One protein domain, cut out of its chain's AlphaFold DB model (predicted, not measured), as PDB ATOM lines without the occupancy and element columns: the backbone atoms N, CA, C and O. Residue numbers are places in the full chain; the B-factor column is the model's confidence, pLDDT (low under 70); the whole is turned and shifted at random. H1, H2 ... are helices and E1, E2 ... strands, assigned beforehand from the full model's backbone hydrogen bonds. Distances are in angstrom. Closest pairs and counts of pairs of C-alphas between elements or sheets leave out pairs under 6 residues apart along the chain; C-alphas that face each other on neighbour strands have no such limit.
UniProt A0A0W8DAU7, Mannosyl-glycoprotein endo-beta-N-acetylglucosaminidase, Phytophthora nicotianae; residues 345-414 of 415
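This is residues 345 to 414 of the 415 residues of the protein "Mannosyl-glycoprotein endo-beta-N-acetylglucosaminidase" of Phytophthora nicotianae (UniProt A0A0W8DAU7). What shape do these atoms make? A loose body has small two-stranded antiparallel pairs at two ends: E1 beside E4 and the hairpin E2 and E3 at one end, the hairpin E5 and E6 at the other, with its tip, residues 390 to 395, sticking out. The short helix H1 lies near the base of that arm, and residues 399 to 414, with no named element, run back from it. What is it made of? The 70 printed residues hold six named strands and one named helix, in the order E1, E2, E3, E4, H1, E5, E6; the class is mostly strand, though named elements hold just 33 residues. The whole is only just loose, close to compact, with a radius of gyration of the C-alphas of 13.5 A and spans of 40 by 27 by 22 A.

How do the first four strands pair? E1, residues 351 to 354, and E4, residues 369 to 375, are antiparallel neighbours at 161 degrees, with N 371 and O 352 within hydrogen-bond range at 2.8 A. E2, residues 357 to 359, and E3, residues 362 to 365, form an antiparallel hairpin at 142 degrees, with N 359 and O 362 at 2.9 A. E1 and E2 meet only through their link, while E2 and E4 are only just apart, their closest C-alphas 8.4 A from each other. What follows? In H1, residues 381 to 385, 0 of 1 O i to N i+4 pairs and 2 of 2 O i to N i+3 pairs are within hydrogen-bond range. E5, residues 387 to 391, and E6, residues 394 to 398, form an antiparallel hairpin at 153 degrees, with N 389 and O 396 at 2.8 A. Both are apart from E1, E2, E3 and E4. The closest C-alphas of H1 and E6 are those of Leu 383 and Ala 398, 6.3 A.

Where do the elements begin and end? E1 begins at C-alpha 351, (25.026, 57.293, -1.136), and E6 ends at C-alpha 398, (22.476, 48.118, -12.318). How long are the longer ones? From first to last C-alpha, E4 measures 12.1 A, E5 12.7 A and E6 13.1 A.

How far does it reach? The two C-alphas farthest apart are those of Ser 367 and Ala 392, 40.7 A, while those of Leu 345 and Tyr 414 are 8.4 A apart. Is anything missing or uncertain? The printed part has no cut, and its links between named elements are tight. The mean pLDDT of the printed part is 83.5, and residues 406 to 414 are under 70.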
ATOM      1  N   LEU A 345       8.005  56.417   1.014       75.19
ATOM      2  CA  LEU A 345       9.450  56.281   0.845       75.19
ATOM      3  C   LEU A 345       9.934  57.451  -0.012       75.19
ATOM      4  O   LEU A 345       9.447  57.629  -1.130       75.19
ATOM      5  N   TYR A 346      10.883  58.222   0.510       77.00
ATOM      6  CA  TYR A 346      11.647  59.192  -0.260       77.00
ATOM      7  C   TYR A 346      13.101  58.728  -0.329       77.00
ATOM      8  O   TYR A 346      13.690  58.321   0.670       77.00
ATOM      9  N   THR A 347      13.665  58.759  -1.529       85.06
ATOM     10  CA  THR A 347      15.084  58.512  -1.766       85.06
ATOM     11  C   THR A 347      15.466  59.180  -3.078       85.06
ATOM     12  O   THR A 347      14.726  59.090  -4.061       85.06
ATOM     13  N   ALA A 348      16.604  59.868  -3.092       87.31
ATOM     14  CA  ALA A 348      17.288  60.283  -4.313       87.31
ATOM     15  C   ALA A 348      18.441  59.320  -4.645       87.31
ATOM     16  O   ALA A 348      19.293  59.629  -5.477       87.31
ATOM     17  N   PHE A 349      18.483  58.165  -3.968       89.00
ATOM     18  CA  PHE A 349      19.572  57.194  -4.004       89.00
ATOM     19  C   PHE A 349      20.929  57.820  -3.666       89.00
ATOM     20  O   PHE A 349      21.971  57.347  -4.118       89.00
ATOM     21  N   ASN A 350      20.931  58.872  -2.842       91.69
ATOM     22  CA  ASN A 350      22.164  59.494  -2.397       91.69
ATOM     23  C   ASN A 350      22.934  58.523  -1.501       91.69
ATOM     24  O   ASN A 350      22.401  57.985  -0.534       91.69
ATOM     25  N   ILE A 351      24.196  58.276  -1.836       92.31
ATOM     26  CA  ILE A 351      25.026  57.293  -1.136       92.31
ATOM     27  C   ILE A 351      25.962  57.917  -0.098       92.31
ATOM     28  O   ILE A 351      26.918  57.266   0.337       92.31
ATOM     29  N   GLY A 352      25.692  59.172   0.273       93.56
ATOM     30  CA  GLY A 352      26.469  59.940   1.241       93.56
ATOM     31  C   GLY A 352      27.840  60.367   0.719       93.56
ATOM     32  O   GLY A 352      28.725  60.641   1.523       93.56
ATOM     33  N   ARG A 353      28.038  60.368  -0.605       94.06
ATOM     34  CA  ARG A 353      29.234  60.889  -1.278       94.06
ATOM     35  C   ARG A 353      28.987  61.152  -2.760       94.06
ATOM     36  O   ARG A 353      28.119  60.521  -3.369       94.06
ATOM     37  N   GLY A 354      29.827  61.974  -3.377       93.50
ATOM     38  CA  GLY A 354      29.789  62.217  -4.815       93.50
ATOM     39  C   GLY A 354      31.028  62.926  -5.348       93.50
ATOM     40  O   GLY A 354      31.814  63.488  -4.596       93.50
ATOM     41  N   VAL A 355      31.182  62.926  -6.676       94.25
ATOM     42  CA  VAL A 355      32.193  63.735  -7.391       94.25
ATOM     43  C   VAL A 355      31.669  65.137  -7.737       94.25
ATOM     44  O   VAL A 355      32.250  65.868  -8.534       94.25
ATOM     45  N   GLY A 356      30.508  65.496  -7.201       91.88
ATOM     46  CA  GLY A 356      29.809  66.745  -7.448       91.88
ATOM     47  C   GLY A 356      28.459  66.754  -6.742       91.88
ATOM     48  O   GLY A 356      28.072  65.776  -6.109       91.88
ATOM     49  N   VAL A 357      27.723  67.852  -6.865       91.62
ATOM     50  CA  VAL A 357      26.362  67.977  -6.326       91.62
ATOM     51  C   VAL A 357      25.408  68.221  -7.484       91.62
ATOM     52  O   VAL A 357      25.719  69.011  -8.379       91.62
ATOM     53  N   TRP A 358      24.254  67.555  -7.473       90.00
ATOM     54  CA  TRP A 358      23.221  67.691  -8.495       90.00
ATOM     55  C   TRP A 358      21.913  68.167  -7.877       90.00
ATOM     56  O   TRP A 358      21.453  67.628  -6.875       90.00
ATOM     57  N   THR A 359      21.281  69.137  -8.525       89.12
ATOM     58  CA  THR A 359      19.933  69.602  -8.195       89.12
ATOM     59  C   THR A 359      19.097  69.589  -9.458       89.12
ATOM     60  O   THR A 359      19.489  70.162 -10.475       89.12
ATOM     61  N   GLU A 360      17.944  68.938  -9.404       86.56
ATOM     62  CA  GLU A 360      17.007  68.877 -10.526       86.56
ATOM     63  C   GLU A 360      17.644  68.410 -11.857       86.56
ATOM     64  O   GLU A 360      17.363  68.943 -12.930       86.56
ATOM     65  N   GLY A 361      18.555  67.431 -11.793       86.94
ATOM     66  CA  GLY A 361      19.260  66.913 -12.971       86.94
ATOM     67  C   GLY A 361      20.482  67.719 -13.414       86.94
ATOM     68  O   GLY A 361      21.206  67.285 -14.310       86.94
ATOM     69  N   LYS A 362      20.745  68.880 -12.805       89.56
ATOM     70  CA  LYS A 362      21.848  69.774 -13.173       89.56
ATOM     71  C   LYS A 362      22.945  69.736 -12.121       89.56
ATOM     72  O   LYS A 362      22.663  69.834 -10.930       89.56
ATOM     73  N   ARG A 363      24.197  69.633 -12.564       90.88
ATOM     74  CA  ARG A 363      25.361  69.712 -11.676       90.88
ATOM     75  C   ARG A 363      25.532  71.155 -11.188       90.88
ATOM     76  O   ARG A 363      25.656  72.058 -12.011       90.88
ATOM     77  N   VAL A 364      25.534  71.350  -9.874       93.00
ATOM     78  CA  VAL A 364      25.717  72.647  -9.192       93.00
ATOM     79  C   VAL A 364      27.001  72.711  -8.367       93.00
ATOM     80  O   VAL A 364      27.438  73.796  -8.012       93.00
ATOM     81  N   GLY A 365      27.630  71.564  -8.093       90.19
ATOM     82  CA  GLY A 365      28.929  71.477  -7.426       90.19
ATOM     83  C   GLY A 365      29.870  70.540  -8.174       90.19
ATOM     84  O   GLY A 365      29.442  69.500  -8.686       90.19
ATOM     85  N   THR A 366      31.149  70.906  -8.251       92.31
ATOM     86  CA  THR A 366      32.175  70.130  -8.971       92.31
ATOM     87  C   THR A 366      33.179  69.424  -8.070       92.31
ATOM     88  O   THR A 366      33.902  68.564  -8.564       92.31
ATOM     89  N   SER A 367      33.230  69.779  -6.787       93.12
ATOM     90  CA  SER A 367      34.132  69.162  -5.816       93.12
ATOM     91  C   SER A 367      33.635  67.784  -5.389       93.12
ATOM     92  O   SER A 367      32.426  67.531  -5.348       93.12
ATOM     93  N   THR A 368      34.576  66.902  -5.054       95.38
ATOM     94  CA  THR A 368      34.273  65.670  -4.328       95.38
ATOM     95  C   THR A 368      33.766  65.997  -2.935       95.38
ATOM     96  O   THR A 368      34.127  67.021  -2.355       95.38
ATOM     97  N   TRP A 369      32.901  65.137  -2.412       94.81
ATOM     98  CA  TRP A 369      32.389  65.270  -1.059       94.81
ATOM     99  C   TRP A 369      31.956  63.917  -0.501       94.81
ATOM    100  O   TRP A 369      31.526  63.040  -1.257       94.81
ATOM    101  N   SER A 370      32.008  63.795   0.823       95.12
ATOM    102  CA  SER A 370      31.456  62.694   1.612       95.12
ATOM    103  C   SER A 370      30.757  63.249   2.850       95.12
ATOM    104  O   SER A 370      31.329  64.033   3.603       95.12
ATOM    105  N   ASN A 371      29.507  62.845   3.073       94.75
ATOM    106  CA  ASN A 371      28.731  63.184   4.262       94.75
ATOM    107  C   ASN A 371      27.641  62.128   4.500       94.75
ATOM    108  O   ASN A 371      26.680  62.024   3.735       94.75
ATOM    109  N   MET A 372      27.745  61.357   5.584       93.25
ATOM    110  CA  MET A 372      26.738  60.335   5.913       93.25
ATOM    111  C   MET A 372      25.385  60.922   6.318       93.25
ATOM    112  O   MET A 372      24.372  60.229   6.222       93.25
ATOM    113  N   THR A 373      25.332  62.205   6.690       93.19
ATOM    114  CA  THR A 373      24.064  62.923   6.870       93.19
ATOM    115  C   THR A 373      23.263  62.974   5.574       93.19
ATOM    116  O   THR A 373      22.056  63.140   5.632       93.19
ATOM    117  N   GLU A 374      23.876  62.747   4.416       92.12
ATOM    118  CA  GLU A 374      23.212  62.739   3.109       92.12
ATOM    119  C   GLU A 374      22.935  61.316   2.591       92.12
ATOM    120  O   GLU A 374      22.447  61.144   1.478       92.12
ATOM    121  N   LEU A 375      23.251  60.274   3.373       92.25
ATOM    122  CA  LEU A 375      22.972  58.892   2.986       92.25
ATOM    123  C   LEU A 375      21.462  58.615   3.031       92.25
ATOM    124  O   LEU A 375      20.843  58.637   4.103       92.25
ATOM    125  N   ASP A 376      20.905  58.291   1.868       89.75
ATOM    126  CA  ASP A 376      19.525  57.862   1.679       89.75
ATOM    127  C   ASP A 376      19.385  56.338   1.770       89.75
ATOM    128  O   ASP A 376      20.340  55.575   1.577       89.75
ATOM    129  N   ILE A 377      18.143  55.886   1.964       87.50
ATOM    130  CA  ILE A 377      17.768  54.478   1.826       87.50
ATOM    131  C   ILE A 377      18.035  54.018   0.387       87.50
ATOM    132  O   ILE A 377      17.494  54.574  -0.573       87.50
ATOM    133  N   GLN A 378      18.829  52.957   0.251       87.00
ATOM    134  CA  GLN A 378      19.118  52.303  -1.025       87.00
ATOM    135  C   GLN A 378      18.174  51.111  -1.260       87.00
ATOM    136  O   GLN A 378      17.800  50.428  -0.304       87.00
ATOM    137  N   PRO A 379      17.808  50.805  -2.518       84.50
ATOM    138  CA  PRO A 379      16.935  49.673  -2.825       84.50
ATOM    139  C   PRO A 379      17.651  48.326  -2.658       84.50
ATOM    140  O   PRO A 379      17.014  47.326  -2.326       84.50
ATOM    141  N   ASP A 380      18.965  48.288  -2.891       86.12
ATOM    142  CA  ASP A 380      19.806  47.105  -2.714       86.12
ATOM    143  C   ASP A 380      21.271  47.515  -2.513       86.12
ATOM    144  O   ASP A 380      21.826  48.287  -3.296       86.12
ATOM    145  N   GLN A 381      21.919  46.952  -1.493       87.25
ATOM    146  CA  GLN A 381      23.320  47.228  -1.172       87.25
ATOM    147  C   GLN A 381      24.300  46.688  -2.224       87.25
ATOM    148  O   GLN A 381      25.406  47.209  -2.368       87.25
ATOM    149  N   ALA A 382      23.899  45.690  -3.017       87.88
ATOM    150  CA  ALA A 382      24.726  45.166  -4.103       87.88
ATOM    151  C   ALA A 382      24.917  46.172  -5.257       87.88
ATOM    152  O   ALA A 382      25.816  45.996  -6.079       87.88
ATOM    153  N   LEU A 383      24.126  47.252  -5.325       90.19
ATOM    154  CA  LEU A 383      24.303  48.303  -6.338       90.19
ATOM    155  C   LEU A 383      25.646  49.034  -6.215       90.19
ATOM    156  O   LEU A 383      26.156  49.529  -7.219       90.19
ATOM    157  N   HIS A 384      26.253  49.037  -5.024       89.69
ATOM    158  CA  HIS A 384      27.582  49.609  -4.791       89.69
ATOM    159  C   HIS A 384      28.707  48.912  -5.556       89.69
ATOM    160  O   HIS A 384      29.734  49.537  -5.804       89.69
ATOM    161  N   VAL A 385      28.522  47.646  -5.935       91.25
ATOM    162  CA  VAL A 385      29.499  46.862  -6.712       91.25
ATOM    163  C   VAL A 385      28.990  46.489  -8.102       91.25
ATOM    164  O   VAL A 385      29.668  45.792  -8.854       91.25
ATOM    165  N   GLY A 386      27.789  46.950  -8.448       89.50
ATOM    166  CA  GLY A 386      27.069  46.533  -9.637       89.50
ATOM    167  C   GLY A 386      26.354  45.196  -9.464       89.50
ATOM    168  O   GLY A 386      26.933  44.190  -9.056       89.50
ATOM    169  N   LYS A 387      25.074  45.167  -9.837       87.12
ATOM    170  CA  LYS A 387      24.229  43.974  -9.786       87.12
ATOM    171  C   LYS A 387      23.695  43.640 -11.169       87.12
ATOM    172  O   LYS A 387      23.084  44.482 -11.821       87.12
ATOM    173  N   ILE A 388      23.864  42.391 -11.596       88.06
ATOM    174  CA  ILE A 388      23.185  41.883 -12.789       88.06
ATOM    175  C   ILE A 388      21.759  41.490 -12.401       88.06
ATOM    176  O   ILE A 388      21.545  40.621 -11.554       88.06
ATOM    177  N   VAL A 389      20.782  42.139 -13.023       83.69
ATOM    178  CA  VAL A 389      19.359  41.842 -12.887       83.69
ATOM    179  C   VAL A 389      18.913  41.100 -14.139       83.69
ATOM    180  O   VAL A 389      18.917  41.655 -15.237       83.69
ATOM    181  N   THR A 390      18.533  39.836 -13.974       87.06
ATOM    182  CA  THR A 390      17.977  39.021 -15.056       87.06
ATOM    183  C   THR A 390      16.459  39.149 -15.065       87.06
ATOM    184  O   THR A 390      15.797  38.953 -14.048       87.06
ATOM    185  N   THR A 391      15.907  39.461 -16.229       83.25
ATOM    186  CA  THR A 391      14.471  39.523 -16.512       83.25
ATOM    187  C   THR A 391      14.090  38.420 -17.500       83.25
ATOM    188  O   THR A 391      14.955  37.757 -18.069       83.25
ATOM    189  N   ALA A 392      12.793  38.238 -17.751       85.75
ATOM    190  CA  ALA A 392      12.314  37.269 -18.741       85.75
ATOM    191  C   ALA A 392      12.840  37.533 -20.170       85.75
ATOM    192  O   ALA A 392      12.851  36.620 -20.989       85.75
ATOM    193  N   THR A 393      13.273  38.762 -20.473       89.31
ATOM    194  CA  THR A 393      13.669  39.203 -21.820       89.31
ATOM    195  C   THR A 393      15.162  39.516 -21.964       89.31
ATOM    196  O   THR A 393      15.583  39.936 -23.038       89.31
ATOM    197  N   GLY A 394      15.974  39.333 -20.918       90.75
ATOM    198  CA  GLY A 394      17.415  39.614 -20.958       90.75
ATOM    199  C   GLY A 394      17.999  39.955 -19.590       90.75
ATOM    200  O   GLY A 394      17.340  39.784 -18.567       90.75
ATOM    201  N   SER A 395      19.226  40.467 -19.562       89.69
ATOM    202  CA  SER A 395      19.891  40.929 -18.340       89.69
ATOM    203  C   SER A 395      20.339  42.385 -18.459       89.69
ATOM    204  O   SER A 395      20.666  42.864 -19.543       89.69
ATOM    205  N   MET A 396      20.344  43.094 -17.332       88.69
ATOM    206  CA  MET A 396      20.857  44.460 -17.214       88.69
ATOM    207  C   MET A 396      21.824  44.554 -16.038       88.69
ATOM    208  O   MET A 396      21.627  43.887 -15.024       88.69
ATOM    209  N   GLN A 397      22.850  45.394 -16.155       88.75
ATOM    210  CA  GLN A 397      23.732  45.732 -15.042       88.75
ATOM    211  C   GLN A 397      23.249  47.035 -14.395       88.75
ATOM    212  O   GLN A 397      23.217  48.076 -15.046       88.75
ATOM    213  N   ALA A 398      22.863  46.969 -13.125       88.69
ATOM    214  CA  ALA A 398      22.476  48.118 -12.318       88.69
ATOM    215  C   ALA A 398      23.652  48.541 -11.428       88.69
ATOM    216  O   ALA A 398      24.191  47.713 -10.696       88.69
ATOM    217  N   VAL A 399      24.050  49.811 -11.500       87.81
ATOM    218  CA  VAL A 399      25.178  50.410 -10.766       87.81
ATOM    219  C   VAL A 399      24.789  51.797 -10.261       87.81
ATOM    220  O   VAL A 399      23.886  52.425 -10.814       87.81
ATOM    221  N   ILE A 400      25.494  52.291  -9.248       89.25
ATOM    222  CA  ILE A 400      25.408  53.698  -8.847       89.25
ATOM    223  C   ILE A 400      26.191  54.548  -9.850       89.25
ATOM    224  O   ILE A 400      27.356  54.264 -10.132       89.25
ATOM    225  N   SER A 401      25.555  55.591 -10.385       88.00
ATOM    226  CA  SER A 401      26.224  56.598 -11.211       88.00
ATOM    227  C   SER A 401      26.669  57.770 -10.343       88.00
ATOM    228  O   SER A 401      25.897  58.268  -9.528       88.00
ATOM    229  N   HIS A 402      27.904  58.222 -10.551       86.38
ATOM    230  CA  HIS A 402      28.424  59.451  -9.956       86.38
ATOM    231  C   HIS A 402      28.410  60.634 -10.931       86.38
ATOM    232  O   HIS A 402      28.613  61.758 -10.499       86.38
ATOM    233  N   ASP A 403      28.159  60.405 -12.222       84.56
ATOM    234  CA  ASP A 403      28.245  61.445 -13.258       84.56
ATOM    235  C   ASP A 403      26.899  62.129 -13.520       84.56
ATOM    236  O   ASP A 403      26.831  63.241 -14.056       84.56
ATOM    237  N   THR A 404      25.808  61.460 -13.148       80.88
ATOM    238  CA  THR A 404      24.438  61.921 -13.371       80.88
ATOM    239  C   THR A 404      23.554  61.570 -12.181       80.88
ATOM    240  O   THR A 404      23.658  60.477 -11.636       80.88
ATOM    241  N   ALA A 405      22.639  62.472 -11.830       78.00
ATOM    242  CA  ALA A 405      21.530  62.204 -10.918       78.00
ATOM    243  C   ALA A 405      20.248  62.744 -11.561       78.00
ATOM    244  O   ALA A 405      20.231  63.896 -11.989       78.00
ATOM    245  N   SER A 406      19.201  61.925 -11.690       65.00
ATOM    246  CA  SER A 406      17.932  62.303 -12.334       65.00
ATOM    247  C   SER A 406      16.820  62.562 -11.311       65.00
ATOM    248  O   SER A 406      16.903  62.164 -10.153       65.00
ATOM    249  N   THR A 407      15.772  63.269 -11.732       52.72
ATOM    250  CA  THR A 407      14.675  63.771 -10.886       52.72
ATOM    251  C   THR A 407      13.479  62.840 -10.732       52.72
ATOM    252  O   THR A 407      12.447  63.279 -10.222       52.72
ATOM    253  N   GLU A 408      13.553  61.578 -11.159       48.88
ATOM    254  CA  GLU A 408      12.423  60.662 -10.979       48.88
ATOM    255  C   GLU A 408      12.296  60.240  -9.508       48.88
ATOM    256  O   GLU A 408      12.761  59.186  -9.086       48.88
ATOM    257  N   VAL A 409      11.641  61.090  -8.715       44.06
ATOM    258  CA  VAL A 409      11.199  60.773  -7.358       44.06
ATOM    259  C   VAL A 409      10.130  59.687  -7.467       44.06
ATOM    260  O   VAL A 409       8.970  59.963  -7.784       44.06
ATOM    261  N   GLN A 410      10.505  58.437  -7.205       45.62
ATOM    262  CA  GLN A 410       9.542  57.351  -7.054       45.62
ATOM    263  C   GLN A 410       8.872  57.450  -5.681       45.62
ATOM    264  O   GLN A 410       9.289  56.820  -4.714       45.62
ATOM    265  N   ALA A 411       7.798  58.236  -5.594       42.44
ATOM    266  CA  ALA A 411       6.873  58.155  -4.470       42.44
ATOM    267  C   ALA A 411       6.085  56.836  -4.568       42.44
ATOM    268  O   ALA A 411       5.029  56.758  -5.200       42.44
ATOM    269  N   CYS A 412       6.615  55.772  -3.970       44.53
ATOM    270  CA  CYS A 412       5.915  54.498  -3.858       44.53
ATOM    271  C   CYS A 412       4.993  54.522  -2.633       44.53
ATOM    272  O   CYS A 412       5.450  54.403  -1.499       44.53
ATOM    273  N   ASN A 413       3.683  54.641  -2.866       38.66
ATOM    274  CA  ASN A 413       2.677  54.398  -1.833       38.66
ATOM    275  C   ASN A 413       2.615  52.890  -1.552       38.66
ATOM    276  O   ASN A 413       2.059  52.133  -2.353       38.66
ATOM    277  N   TYR A 414       3.167  52.447  -0.422       39.38
ATOM    278  CA  TYR A 414       2.940  51.080   0.051       39.38
ATOM    279  C   TYR A 414       1.494  50.977   0.567       39.38
ATOM    280  O   TYR A 414       1.140  51.640   1.542       39.38
TER     281      TYR A 414